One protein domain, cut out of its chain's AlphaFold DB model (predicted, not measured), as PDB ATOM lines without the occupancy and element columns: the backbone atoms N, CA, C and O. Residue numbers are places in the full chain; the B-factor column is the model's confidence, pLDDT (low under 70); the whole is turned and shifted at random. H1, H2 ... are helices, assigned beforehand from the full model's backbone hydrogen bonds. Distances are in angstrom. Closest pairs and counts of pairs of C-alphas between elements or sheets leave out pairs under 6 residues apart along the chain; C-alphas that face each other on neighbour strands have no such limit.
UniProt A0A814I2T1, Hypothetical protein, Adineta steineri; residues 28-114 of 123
ATOM      1  N   SER A  28     -33.276 -39.740  37.049       87.88
ATOM      2  CA  SER A  28     -33.491 -38.286  37.076       87.88
ATOM      3  C   SER A  28     -33.015 -37.587  35.792       87.88
ATOM      4  O   SER A  28     -33.709 -36.721  35.251       87.88
ATOM      5  N   LYS A  29     -31.858 -37.999  35.255       87.12
ATOM      6  CA  LYS A  29     -31.290 -37.442  34.021       87.12
ATOM      7  C   LYS A  29     -32.109 -37.838  32.794       87.12
ATOM      8  O   LYS A  29     -32.313 -37.001  31.911       87.12
ATOM      9  N   LEU A  30     -32.610 -39.072  32.746       87.44
ATOM     10  CA  LEU A  30     -33.486 -39.541  31.670       87.44
ATOM     11  C   LEU A  30     -34.818 -38.794  31.666       87.44
ATOM     12  O   LEU A  30     -35.239 -38.311  30.616       87.44
ATOM     13  N   THR A  31     -35.444 -38.630  32.832       88.19
ATOM     14  CA  THR A  31     -36.697 -37.887  32.972       88.19
ATOM     15  C   THR A  31     -36.537 -36.440  32.507       88.19
ATOM     16  O   THR A  31     -37.316 -35.976  31.673       88.19
ATOM     17  N   ALA A  32     -35.493 -35.743  32.964       86.56
ATOM     18  CA  ALA A  32     -35.207 -34.383  32.513       86.56
ATOM     19  C   ALA A  32     -34.988 -34.326  30.990       86.56
ATOM     20  O   ALA A  32     -35.607 -33.511  30.308       86.56
ATOM     21  N   SER A  33     -34.176 -35.235  30.440       85.69
ATOM     22  CA  SER A  33     -33.907 -35.309  28.996       85.69
ATOM     23  C   SER A  33     -35.175 -35.566  28.180       85.69
ATOM     24  O   SER A  33     -35.341 -35.004  27.098       85.69
ATOM     25  N   PHE A  34     -36.099 -36.372  28.705       86.94
ATOM     26  CA  PHE A  34     -37.384 -36.640  28.070       86.94
ATOM     27  C   PHE A  34     -38.265 -35.386  28.024       86.94
ATOM     28  O   PHE A  34     -38.765 -35.029  26.957       86.94
ATOM     29  N   PHE A  35     -38.398 -34.669  29.144       86.44
ATOM     30  CA  PHE A  35     -39.162 -33.420  29.196       86.44
ATOM     31  C   PHE A  35     -38.567 -32.338  28.289       86.44
ATOM     32  O   PHE A  35     -39.304 -31.721  27.514       86.44
ATOM     33  N   PHE A  36     -37.245 -32.141  28.320       83.75
ATOM     34  CA  PHE A  36     -36.562 -31.192  27.434       83.75
ATOM     35  C   PHE A  36     -36.697 -31.584  25.959       83.75
ATOM     36  O   PHE A  36     -36.985 -30.730  25.122       83.75
ATOM     37  N   GLY A  37     -36.605 -32.876  25.636       86.06
ATOM     38  CA  GLY A  37     -36.847 -33.382  24.286       86.06
ATOM     39  C   GLY A  37     -38.285 -33.149  23.805       86.06
ATOM     40  O   GLY A  37     -38.496 -32.715  22.671       86.06
ATOM     41  N   CYS A  38     -39.285 -33.388  24.657       86.81
ATOM     42  CA  CYS A  38     -40.689 -33.093  24.353       86.81
ATOM     43  C   CYS A  38     -40.927 -31.590  24.142       86.81
ATOM     44  O   CYS A  38     -41.586 -31.208  23.171       86.81
ATOM     45  N   SER A  39     -40.356 -30.743  25.002       86.81
ATOM     46  CA  SER A  39     -40.433 -29.282  24.877       86.81
ATOM     47  C   SER A  39     -39.782 -28.786  23.581       86.81
ATOM     48  O   SER A  39     -40.401 -28.028  22.830       86.81
ATOM     49  N   GLY A  40     -38.592 -29.298  23.243       85.62
ATOM     50  CA  GLY A  40     -37.890 -28.973  21.999       85.62
ATOM     51  C   GLY A  40     -38.718 -29.313  20.759       85.62
ATOM     52  O   GLY A  40     -38.910 -28.465  19.890       85.62
ATOM     53  N   LYS A  41     -39.322 -30.508  20.710       85.69
ATOM     54  CA  LYS A  41     -40.214 -30.910  19.604       85.69
ATOM     55  C   LYS A  41     -41.424 -29.978  19.460       85.69
ATOM     56  O   LYS A  41     -41.809 -29.633  18.340       85.69
ATOM     57  N   ALA A  42     -42.029 -29.566  20.576       88.44
ATOM     58  CA  ALA A  42     -43.167 -28.649  20.566       88.44
ATOM     59  C   ALA A  42     -42.774 -27.250  20.060       88.44
ATOM     60  O   ALA A  42     -43.498 -26.668  19.246       88.44
ATOM     61  N   LEU A  43     -41.620 -26.733  20.492       86.31
ATOM     62  CA  LEU A  43     -41.076 -25.457  20.028       86.31
ATOM     63  C   LEU A  43     -40.780 -25.494  18.524       86.31
ATOM     64  O   LEU A  43     -41.248 -24.626  17.785       86.31
ATOM     65  N   THR A  44     -40.111 -26.546  18.051       86.62
ATOM     66  CA  THR A  44     -39.821 -26.748  16.627       86.62
ATOM     67  C   THR A  44     -41.097 -26.801  15.783       86.62
ATOM     68  O   THR A  44     -41.171 -26.172  14.724       86.62
ATOM     69  N   LYS A  45     -42.149 -27.482  16.260       88.88
ATOM     70  CA  LYS A  45     -43.450 -27.509  15.571       88.88
ATOM     71  C   LYS A  45     -44.064 -26.110  15.464       88.88
ATOM     72  O   LYS A  45     -44.556 -25.744  14.398       88.88
ATOM     73  N   ARG A  46     -44.022 -25.320  16.541       89.44
ATOM     74  CA  ARG A  46     -44.536 -23.939  16.545       89.44
ATOM     75  C   ARG A  46     -43.758 -23.037  15.587       89.44
ATOM     76  O   ARG A  46     -44.390 -22.282  14.854       89.44
ATOM     77  N   LEU A  47     -42.429 -23.150  15.548       87.94
ATOM     78  CA  LEU A  47     -41.575 -22.391  14.626       87.94
ATOM     79  C   LEU A  47     -41.908 -22.692  13.162       87.94
ATOM     80  O   LEU A  47     -42.051 -21.763  12.368       87.94
ATOM     81  N   ARG A  48     -42.115 -23.969  12.812       87.31
ATOM     82  CA  ARG A  48     -42.519 -24.352  11.449       87.31
ATOM     83  C   ARG A  48     -43.867 -23.752  11.049       87.31
ATOM     84  O   ARG A  48     -43.974 -23.189   9.965       87.31
ATOM     85  N   ILE A  49     -44.868 -23.821  11.930       90.38
ATOM     86  CA  ILE A  49     -46.206 -23.263  11.664       90.38
ATOM     87  C   ILE A  49     -46.139 -21.738  11.506       90.38
ATOM     88  O   ILE A  49     -46.654 -21.202  10.530       90.38
ATOM     89  N   LYS A  50     -45.466 -21.045  12.434       89.50
ATOM     90  CA  LYS A  50     -45.284 -19.585  12.395       89.50
ATOM     91  C   LYS A  50     -44.579 -19.135  11.117       89.50
ATOM     92  O   LYS A  50     -45.005 -18.170  10.499       89.50
ATOM     93  N   THR A  51     -43.525 -19.837  10.715       87.69
ATOM     94  CA  THR A  51     -42.764 -19.460   9.517       87.69
ATOM     95  C   THR A  51     -43.572 -19.692   8.247       87.69
ATOM     96  O   THR A  51     -43.539 -18.856   7.351       87.69
ATOM     97  N   PHE A  52     -44.360 -20.770   8.186       88.00
ATOM     98  CA  PHE A  52     -45.278 -20.993   7.071       88.00
ATOM     99  C   PHE A  52     -46.344 -19.892   6.979       88.00
ATOM    100  O   PHE A  52     -46.583 -19.365   5.898       88.00
ATOM    101  N   GLU A  53     -46.927 -19.483   8.112       91.31
ATOM    102  CA  GLU A  53     -47.875 -18.362   8.148       91.31
ATOM    103  C   GLU A  53     -47.238 -17.058   7.645       91.31
ATOM    104  O   GLU A  53     -47.854 -16.331   6.870       91.31
ATOM    105  N   ILE A  54     -45.999 -16.772   8.057       87.81
ATOM    106  CA  ILE A  54     -45.267 -15.577   7.620       87.81
ATOM    107  C   ILE A  54     -44.979 -15.639   6.115       87.81
ATOM    108  O   ILE A  54     -45.222 -14.654   5.426       87.81
ATOM    109  N   SER A  55     -44.550 -16.790   5.586       86.31
ATOM    110  CA  SER A  55     -44.325 -16.956   4.144       86.31
ATOM    111  C   SER A  55     -45.592 -16.729   3.319       86.31
ATOM    112  O   SER A  55     -45.511 -16.121   2.260       86.31
ATOM    113  N   LEU A  56     -46.766 -17.155   3.794       87.56
ATOM    114  CA  LEU A  56     -48.028 -16.928   3.072       87.56
ATOM    115  C   LEU A  56     -48.444 -15.449   3.004       87.56
ATOM    116  O   LEU A  56     -49.284 -15.097   2.180       87.56
ATOM    117  N   ARG A  57     -47.901 -14.592   3.876       90.44
ATOM    118  CA  ARG A  57     -48.218 -13.158   3.934       90.44
ATOM    119  C   ARG A  57     -47.227 -12.278   3.158       90.44
ATOM    120  O   ARG A  57     -47.424 -11.069   3.140       90.44
ATOM    121  N   GLN A  58     -46.167 -12.842   2.573       88.31
ATOM    122  CA  GLN A  58     -45.160 -12.077   1.828       88.31
ATOM    123  C   GLN A  58     -45.538 -11.894   0.353       88.31
ATOM    124  O   GLN A  58     -46.092 -12.797  -0.272       88.31
ATOM    125  N   ASP A  59     -45.202 -10.727  -0.204       87.19
ATOM    126  CA  ASP A  59     -45.435 -10.395  -1.612       87.19
ATOM    127  C   ASP A  59     -44.624 -11.285  -2.563       87.19
ATOM    128  O   ASP A  59     -43.501 -11.685  -2.260       87.19
ATOM    129  N   ILE A  60     -45.152 -11.538  -3.767       81.00
ATOM    130  CA  ILE A  60     -44.506 -12.415  -4.761       81.00
ATOM    131  C   ILE A  60     -43.094 -11.937  -5.148       81.00
ATOM    132  O   ILE A  60     -42.202 -12.754  -5.356       81.00
ATOM    133  N   SER A  61     -42.866 -10.617  -5.151       86.06
ATOM    134  CA  SER A  61     -41.562 -10.001  -5.440       86.06
ATOM    135  C   SER A  61     -40.491 -10.344  -4.399       86.06
ATOM    136  O   SER A  61     -39.309 -10.262  -4.713       86.06
ATOM    137  N   TYR A  62     -40.876 -10.732  -3.179       82.88
ATOM    138  CA  TYR A  62     -39.935 -11.164  -2.144       82.88
ATOM    139  C   TYR A  62     -39.302 -12.522  -2.477       82.88
ATOM    140  O   TYR A  62     -38.163 -12.785  -2.096       82.88
ATOM    141  N   PHE A  63     -40.025 -13.384  -3.200       83.81
ATOM    142  CA  PHE A  63     -39.570 -14.728  -3.562       83.81
ATOM    143  C   PHE A  63     -38.720 -14.773  -4.838       83.81
ATOM    144  O   PHE A  63     -38.147 -15.822  -5.129       83.81
ATOM    145  N   ASP A  64     -38.640 -13.662  -5.575       85.94
ATOM    146  CA  ASP A  64     -37.897 -13.567  -6.839       85.94
ATOM    147  C   ASP A  64     -36.374 -13.489  -6.613       85.94
ATOM    148  O   ASP A  64     -35.572 -13.875  -7.462       85.94
ATOM    149  N   ASP A  65     -35.952 -13.081  -5.411       87.50
ATOM    150  CA  ASP A  65     -34.555 -13.143  -4.991       87.50
ATOM    151  C   ASP A  65     -34.092 -14.596  -4.782       87.50
ATOM    152  O   ASP A  65     -34.651 -15.344  -3.974       87.50
ATOM    153  N   LEU A  66     -32.963 -14.978  -5.397       77.75
ATOM    154  CA  LEU A  66     -32.320 -16.297  -5.215       77.75
ATOM    155  C   LEU A  66     -32.070 -16.659  -3.737       77.75
ATOM    156  O   LEU A  66     -32.093 -17.833  -3.356       77.75
ATOM    157  N   ASN A  67     -31.866 -15.649  -2.887       79.00
ATOM    158  CA  ASN A  67     -31.649 -15.814  -1.450       79.00
ATOM    159  C   ASN A  67     -32.937 -16.058  -0.644       79.00
ATOM    160  O   ASN A  67     -32.851 -16.648   0.437       79.00
ATOM    161  N   ASN A  68     -34.092 -15.625  -1.159       82.00
ATOM    162  CA  ASN A  68     -35.407 -15.686  -0.511       82.00
ATOM    163  C   ASN A  68     -36.408 -16.589  -1.237       82.00
ATOM    164  O   ASN A  68     -37.573 -16.661  -0.847       82.00
ATOM    165  N   ASN A  69     -35.965 -17.342  -2.242       84.19
ATOM    166  CA  ASN A  69     -36.786 -18.387  -2.827       84.19
ATOM    167  C   ASN A  69     -37.286 -19.352  -1.728       84.19
ATOM    168  O   ASN A  69     -36.552 -19.746  -0.815       84.19
ATOM    169  N   THR A  70     -38.547 -19.761  -1.843       83.81
ATOM    170  CA  THR A  70     -39.246 -20.731  -0.987       83.81
ATOM    171  C   THR A  70     -38.411 -21.968  -0.620       83.81
ATOM    172  O   THR A  70     -38.429 -22.399   0.534       83.81
ATOM    173  N   GLY A  71     -37.624 -22.514  -1.556       86.00
ATOM    174  CA  GLY A  71     -36.737 -23.659  -1.306       86.00
ATOM    175  C   GLY A  71     -35.565 -23.341  -0.369       86.00
ATOM    176  O   GLY A  71     -35.262 -24.119   0.544       86.00
ATOM    177  N   THR A  72     -34.949 -22.169  -0.537       87.75
ATOM    178  CA  THR A  72     -33.877 -21.671   0.337       87.75
ATOM    179  C   THR A  72     -34.422 -21.386   1.735       87.75
ATOM    180  O   THR A  72     -33.823 -21.810   2.724       87.75
ATOM    181  N   LEU A  73     -35.593 -20.749   1.837       86.25
ATOM    182  CA  LEU A  73     -36.258 -20.469   3.114       86.25
ATOM    183  C   LEU A  73     -36.654 -21.749   3.858       86.25
ATOM    184  O   LEU A  73     -36.404 -21.857   5.056       86.25
ATOM    185  N   CYS A  74     -37.217 -22.738   3.159       87.25
ATOM    186  CA  CYS A  74     -37.584 -24.028   3.747       87.25
ATOM    187  C   CYS A  74     -36.350 -24.779   4.270       87.25
ATOM    188  O   CYS A  74     -36.358 -25.292   5.392       87.25
ATOM    189  N   THR A  75     -35.263 -24.779   3.493       90.19
ATOM    190  CA  THR A  75     -33.987 -25.380   3.904       90.19
ATOM    191  C   THR A  75     -33.425 -24.685   5.138       90.19
ATOM    192  O   THR A  75     -33.136 -25.356   6.128       90.19
ATOM    193  N   ARG A  76     -33.339 -23.345   5.133       88.81
ATOM    194  CA  ARG A  76     -32.877 -22.583   6.303       88.81
ATOM    195  C   ARG A  76     -33.754 -22.842   7.519       88.81
ATOM    196  O   ARG A  76     -33.233 -23.148   8.581       88.81
ATOM    197  N   LEU A  77     -35.075 -22.806   7.364       86.56
ATOM    198  CA  LEU A  77     -36.008 -23.084   8.451       86.56
ATOM    199  C   LEU A  77     -35.824 -24.493   9.023       86.56
ATOM    200  O   LEU A  77     -35.893 -24.670  10.236       86.56
ATOM    201  N   SER A  78     -35.603 -25.500   8.175       89.25
ATOM    202  CA  SER A  78     -35.334 -26.870   8.619       89.25
ATOM    203  C   SER A  78     -34.018 -26.962   9.396       89.25
ATOM    204  O   SER A  78     -33.969 -27.623  10.439       89.25
ATOM    205  N   THR A  79     -32.980 -26.259   8.939       90.25
ATOM    206  CA  THR A  79     -31.691 -26.162   9.634       90.25
ATOM    207  C   THR A  79     -31.835 -25.472  10.990       90.25
ATOM    208  O   THR A  79     -31.421 -26.044  11.994       90.25
ATOM    209  N   GLU A  80     -32.497 -24.316  11.059       85.62
ATOM    210  CA  GLU A  80     -32.739 -23.585  12.313       85.62
ATOM    211  C   GLU A  80     -33.609 -24.396  13.287       85.62
ATOM    212  O   GLU A  80     -33.322 -24.490  14.479       85.62
ATOM    213  N   ALA A  81     -34.646 -25.065  12.782       86.19
ATOM    214  CA  ALA A  81     -35.488 -25.970  13.561       86.19
ATOM    215  C   ALA A  81     -34.695 -27.131  14.185       86.19
ATOM    216  O   ALA A  81     -34.962 -27.515  15.328       86.19
ATOM    217  N   THR A  82     -33.747 -27.687  13.428       86.44
ATOM    218  CA  THR A  82     -32.866 -28.772  13.881       86.44
ATOM    219  C   THR A  82     -31.856 -28.244  14.898       86.44
ATOM    220  O   THR A  82     -31.706 -28.829  15.967       86.44
ATOM    221  N   ALA A  83     -31.255 -27.081  14.637       86.06
ATOM    222  CA  ALA A  83     -30.332 -26.421  15.556       86.06
ATOM    223  C   ALA A  83     -30.990 -26.096  16.910       86.06
ATOM    224  O   ALA A  83     -30.402 -26.358  17.959       86.06
ATOM    225  N   VAL A  84     -32.231 -25.596  16.913       83.06
ATOM    226  CA  VAL A  84     -32.998 -25.326  18.144       83.06
ATOM    227  C   VAL A  84     -33.320 -26.616  18.900       83.06
ATOM    228  O   VAL A  84     -33.221 -26.650  20.129       83.06
ATOM    229  N   GLN A  85     -33.684 -27.687  18.191       85.31
ATOM    230  CA  GLN A  85     -33.948 -28.986  18.808       85.31
ATOM    231  C   GLN A  85     -32.682 -29.564  19.463       85.31
ATOM    232  O   GLN A  85     -32.742 -30.039  20.601       85.31
ATOM    233  N   ASP A  86     -31.536 -29.457  18.793       84.00
ATOM    234  CA  ASP A  86     -30.243 -29.914  19.306       84.00
ATOM    235  C   ASP A  86     -29.748 -29.061  20.483       84.00
ATOM    236  O   ASP A  86     -29.187 -29.592  21.447       84.00
ATOM    237  N   ALA A  87     -29.982 -27.748  20.437       81.94
ATOM    238  CA  ALA A  87     -29.663 -26.822  21.522       81.94
ATOM    239  C   ALA A  87     -30.529 -27.066  22.768       81.94
ATOM    240  O   ALA A  87     -30.022 -27.041  23.890       81.94
ATOM    241  N   THR A  88     -31.822 -27.342  22.582       80.25
ATOM    242  CA  THR A  88     -32.782 -27.521  23.687       80.25
ATOM    243  C   THR A  88     -32.712 -28.915  24.317       80.25
ATOM    244  O   THR A  88     -33.135 -29.092  25.455       80.25
ATOM    245  N   GLY A  89     -32.182 -29.916  23.606       77.50
ATOM    246  CA  GLY A  89     -32.042 -31.288  24.099       77.50
ATOM    247  C   GLY A  89     -30.932 -31.462  25.147       77.50
ATOM    248  O   GLY A  89     -30.911 -30.828  26.200       77.50
ATOM    249  N   ILE A  90     -29.979 -32.355  24.870       76.25
ATOM    250  CA  ILE A  90     -28.910 -32.743  25.814       76.25
ATOM    251  C   ILE A  90     -28.052 -31.535  26.231       76.25
ATOM    252  O   ILE A  90     -27.614 -31.441  27.379       76.25
ATOM    253  N   ARG A  91     -27.850 -30.579  25.316       84.75
ATOM    254  CA  ARG A  91     -27.025 -29.387  25.552       84.75
ATOM    255  C   ARG A  91     -27.600 -28.497  26.652       84.75
ATOM    256  O   ARG A  91     -26.835 -28.002  27.472       84.75
ATOM    257  N   PHE A  92     -28.923 -28.365  26.734       84.88
ATOM    258  CA  PHE A  92     -29.568 -27.595  27.795       84.88
ATOM    259  C   PHE A  92     -29.314 -28.207  29.181       84.88
ATOM    260  O   PHE A  92     -28.997 -27.496  30.132       84.88
ATOM    261  N   GLY A  93     -29.357 -29.539  29.284       86.06
ATOM    262  CA  GLY A  93     -29.009 -30.249  30.517       86.06
ATOM    263  C   GLY A  93     -27.549 -30.045  30.937       86.06
ATOM    264  O   GLY A  93     -27.274 -29.860  32.122       86.06
ATOM    265  N   ILE A  94     -26.622 -30.028  29.974       88.19
ATOM    266  CA  ILE A  94     -25.199 -29.752  30.228       88.19
ATOM    267  C   ILE A  94     -25.005 -28.308  30.696       88.19
ATOM    268  O   ILE A  94     -24.315 -28.092  31.686       88.19
ATOM    269  N   LEU A  95     -25.655 -27.333  30.052       90.06
ATOM    270  CA  LEU A  95     -25.593 -25.928  30.464       90.06
ATOM    271  C   LEU A  95     -26.051 -25.754  31.915       90.06
ATOM    272  O   LEU A  95     -25.334 -25.161  32.717       90.06
ATOM    273  N   LEU A  96     -27.200 -26.330  32.279       89.25
ATOM    274  CA  LEU A  96     -27.698 -26.288  33.656       89.25
ATOM    275  C   LEU A  96     -26.730 -26.945  34.648       89.25
ATOM    276  O   LEU A  96     -26.503 -26.411  35.733       89.25
ATOM    277  N   GLN A  97     -26.131 -28.078  34.274       90.62
ATOM    278  CA  GLN A  97     -25.134 -28.756  35.103       90.62
ATOM    279  C   GLN A  97     -23.881 -27.890  35.305       90.62
ATOM    280  O   GLN A  97     -23.359 -27.828  36.419       90.62
ATOM    281  N   SER A  98     -23.415 -27.205  34.258       94.56
ATOM    282  CA  SER A  98     -22.282 -26.280  34.333       94.56
ATOM    283  C   SER A  98     -22.588 -25.084  35.229       94.56
ATOM    284  O   SER A  98     -21.777 -24.761  36.092       94.56
ATOM    285  N   PHE A  99     -23.768 -24.470  35.102       96.00
ATOM    286  CA  PHE A  99     -24.179 -23.381  35.993       96.00
ATOM    287  C   PHE A  99     -24.251 -23.823  37.453       96.00
ATOM    288  O   PHE A  99     -23.760 -23.112  38.326       96.00
ATOM    289  N   TYR A 100     -24.807 -25.007  37.719       94.94
ATOM    290  CA  TYR A 100     -24.852 -25.563  39.068       94.94
ATOM    291  C   TYR A 100     -23.445 -25.761  39.648       94.94
ATOM    292  O   TYR A 100     -23.186 -25.366  40.781       94.94
ATOM    293  N   SER A 101     -22.522 -26.320  38.858       95.62
ATOM    294  CA  SER A 101     -21.136 -26.524  39.294       95.62
ATOM    295  C   SER A 101     -20.427 -25.207  39.610       95.62
ATOM    296  O   SER A 101     -19.701 -25.135  40.595       95.62
ATOM    297  N   LEU A 102     -20.634 -24.171  38.793       96.56
ATOM    298  CA  LEU A 102     -20.058 -22.846  39.032       96.56
ATOM    299  C   LEU A 102     -20.658 -22.179  40.276       96.56
ATOM    300  O   LEU A 102     -19.943 -21.525  41.032       96.56
ATOM    301  N   ALA A 103     -21.962 -22.347  40.498       96.25
ATOM    302  CA  ALA A 103     -22.632 -21.821  41.680       96.25
ATOM    303  C   ALA A 103     -22.120 -22.482  42.969       96.25
ATOM    304  O   ALA A 103     -21.832 -21.777  43.937       96.25
ATOM    305  N   ASP A 104     -21.965 -23.811  42.978       95.06
ATOM    306  CA  ASP A 104     -21.396 -24.546  44.115       95.06
ATOM    307  C   ASP A 104     -19.966 -24.083  44.430       95.06
ATOM    308  O   ASP A 104     -19.642 -23.777  45.582       95.06
ATOM    309  N   ASP A 105     -19.143 -23.925  43.390       95.50
ATOM    310  CA  ASP A 105     -17.764 -23.461  43.529       95.50
ATOM    311  C   ASP A 105     -17.707 -22.043  44.124       95.50
ATOM    312  O   ASP A 105     -16.993 -21.794  45.098       95.50
ATOM    313  N   LEU A 106     -18.549 -21.118  43.644       95.38
ATOM    314  CA  LEU A 106     -18.647 -19.753  44.180       95.38
ATOM    315  C   LEU A 106     -19.060 -19.723  45.663       95.38
ATOM    316  O   LEU A 106     -18.490 -18.974  46.468       95.38
ATOM    317  N   ILE A 107     -20.038 -20.547  46.046       94.44
ATOM    318  CA  ILE A 107     -20.480 -20.671  47.443       94.44
ATOM    319  C   ILE A 107     -19.327 -21.185  48.311       94.44
ATOM    320  O   ILE A 107     -19.087 -20.669  49.410       94.44
ATOM    321  N   ARG A 108     -18.578 -22.173  47.815       93.88
ATOM    322  CA  ARG A 108     -17.419 -22.728  48.512       93.88
ATOM    323  C   ARG A 108     -16.300 -21.698  48.669       93.88
ATOM    324  O   ARG A 108     -15.782 -21.565  49.780       93.88
ATOM    325  N   TYR A 109     -15.985 -20.917  47.634       91.56
ATOM    326  CA  TYR A 109     -15.011 -19.822  47.735       91.56
ATOM    327  C   TYR A 109     -15.404 -18.789  48.790       91.56
ATOM    328  O   TYR A 109     -14.555 -18.351  49.569       91.56
ATOM    329  N   THR A 110     -16.689 -18.444  48.878       90.38
ATOM    330  CA  THR A 110     -17.179 -17.475  49.871       90.38
ATOM    331  C   THR A 110     -16.979 -17.984  51.303       90.38
ATOM    332  O   THR A 110     -16.553 -17.233  52.183       90.38
ATOM    333  N   LYS A 111     -17.208 -19.282  51.548       87.50
ATOM    334  CA  LYS A 111     -16.939 -19.898  52.857       87.50
ATOM    335  C   LYS A 111     -15.448 -19.916  53.204       87.50
ATOM    336  O   LYS A 111     -15.100 -19.652  54.352       87.50
ATOM    337  N   LEU A 112     -14.575 -20.175  52.228       84.50
ATOM    338  CA  LEU A 112     -13.121 -20.189  52.439       84.50
ATOM    339  C   LEU A 112     -12.573 -18.809  52.823       84.50
ATOM    340  O   LEU A 112     -11.703 -18.721  53.687       84.50
ATOM    341  N   GLN A 113     -13.112 -17.734  52.241       80.44
ATOM    342  CA  GLN A 113     -12.751 -16.364  52.623       80.44
ATOM    343  C   GLN A 113     -13.166 -16.042  54.065       80.44
ATOM    344  O   GLN A 113     -12.397 -15.450  54.817       80.44
ATOM    345  N   ASN A 114     -14.350 -16.489  54.490       74.12
ATOM    346  CA  ASN A 114     -14.834 -16.251  55.850       74.12
ATOM    347  C   ASN A 114     -14.000 -17.004  56.911       74.12
ATOM    348  O   ASN A 114     -13.742 -16.483  57.993       74.12
TER     349      ASN A 114
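Overview. This is residues 28 to 114 of the 123 residues of the protein "Hypothetical protein" of Adineta steineri (UniProt A0A814I2T1). A long helical hairpin, H1 and H2 side by side, is closed at one end by a loop, residues 57 to 69, and from its other end H3 sets off as a long arm, of which residues 96 to 114 stick out free. Without residues 96 to 114, the body of 68 residues spans 52 by 18 by 15 A. The printed part has 87 residues with three named helices, H1, H2 and H3 in that order, and no named strand; its class is all helix. It is extended, with a radius of gyration of the C-alphas of 20.3 A, and spans 67 by 29 by 17 A.

Along the chain. H1, residues 28 to 56, begins with C-alpha 28 at (-33.491, -38.286, 37.076) and measures 42.7 A from first to last C-alpha. H2, residues 70 to 88, measures 26.4 A, with C-alpha 70 at (-39.246, -20.731, -0.987). H3, residues 90 to 114, measures 37.0 A and ends with C-alpha 114 at (-14.834, -16.251, 55.850).

Arrangement. H1 and H2 form a helical hairpin and touch at a shallow tilt of 20 degrees, opposite ways. Their closest C-alphas, those of Gly 40 and Gln 85, are 5.1 A apart. H1 touches H3 with residues 32 to 36 alone, and H3 touches H1 with residues 90 to 93 alone; the closest C-alphas, those of Ser 33 and Ile 90, are 6.5 A apart. H1 and H3 run opposite ways at a steep tilt of 56 degrees. H2 and H3 meet only through their link. In H1, H2 and H3 every O i to N i+4 pair is within hydrogen-bond range.

Size, cuts and confidence. The two C-alphas farthest apart, those of Ile 60 and Asn 114, are 67.6 A apart. The link from H1 to H2 is long, with 13 residues, and the link from H2 to H3 is tight, with 1 residue. The printed part has no cut. Its mean pLDDT is 87.2, and no printed residue is under 70.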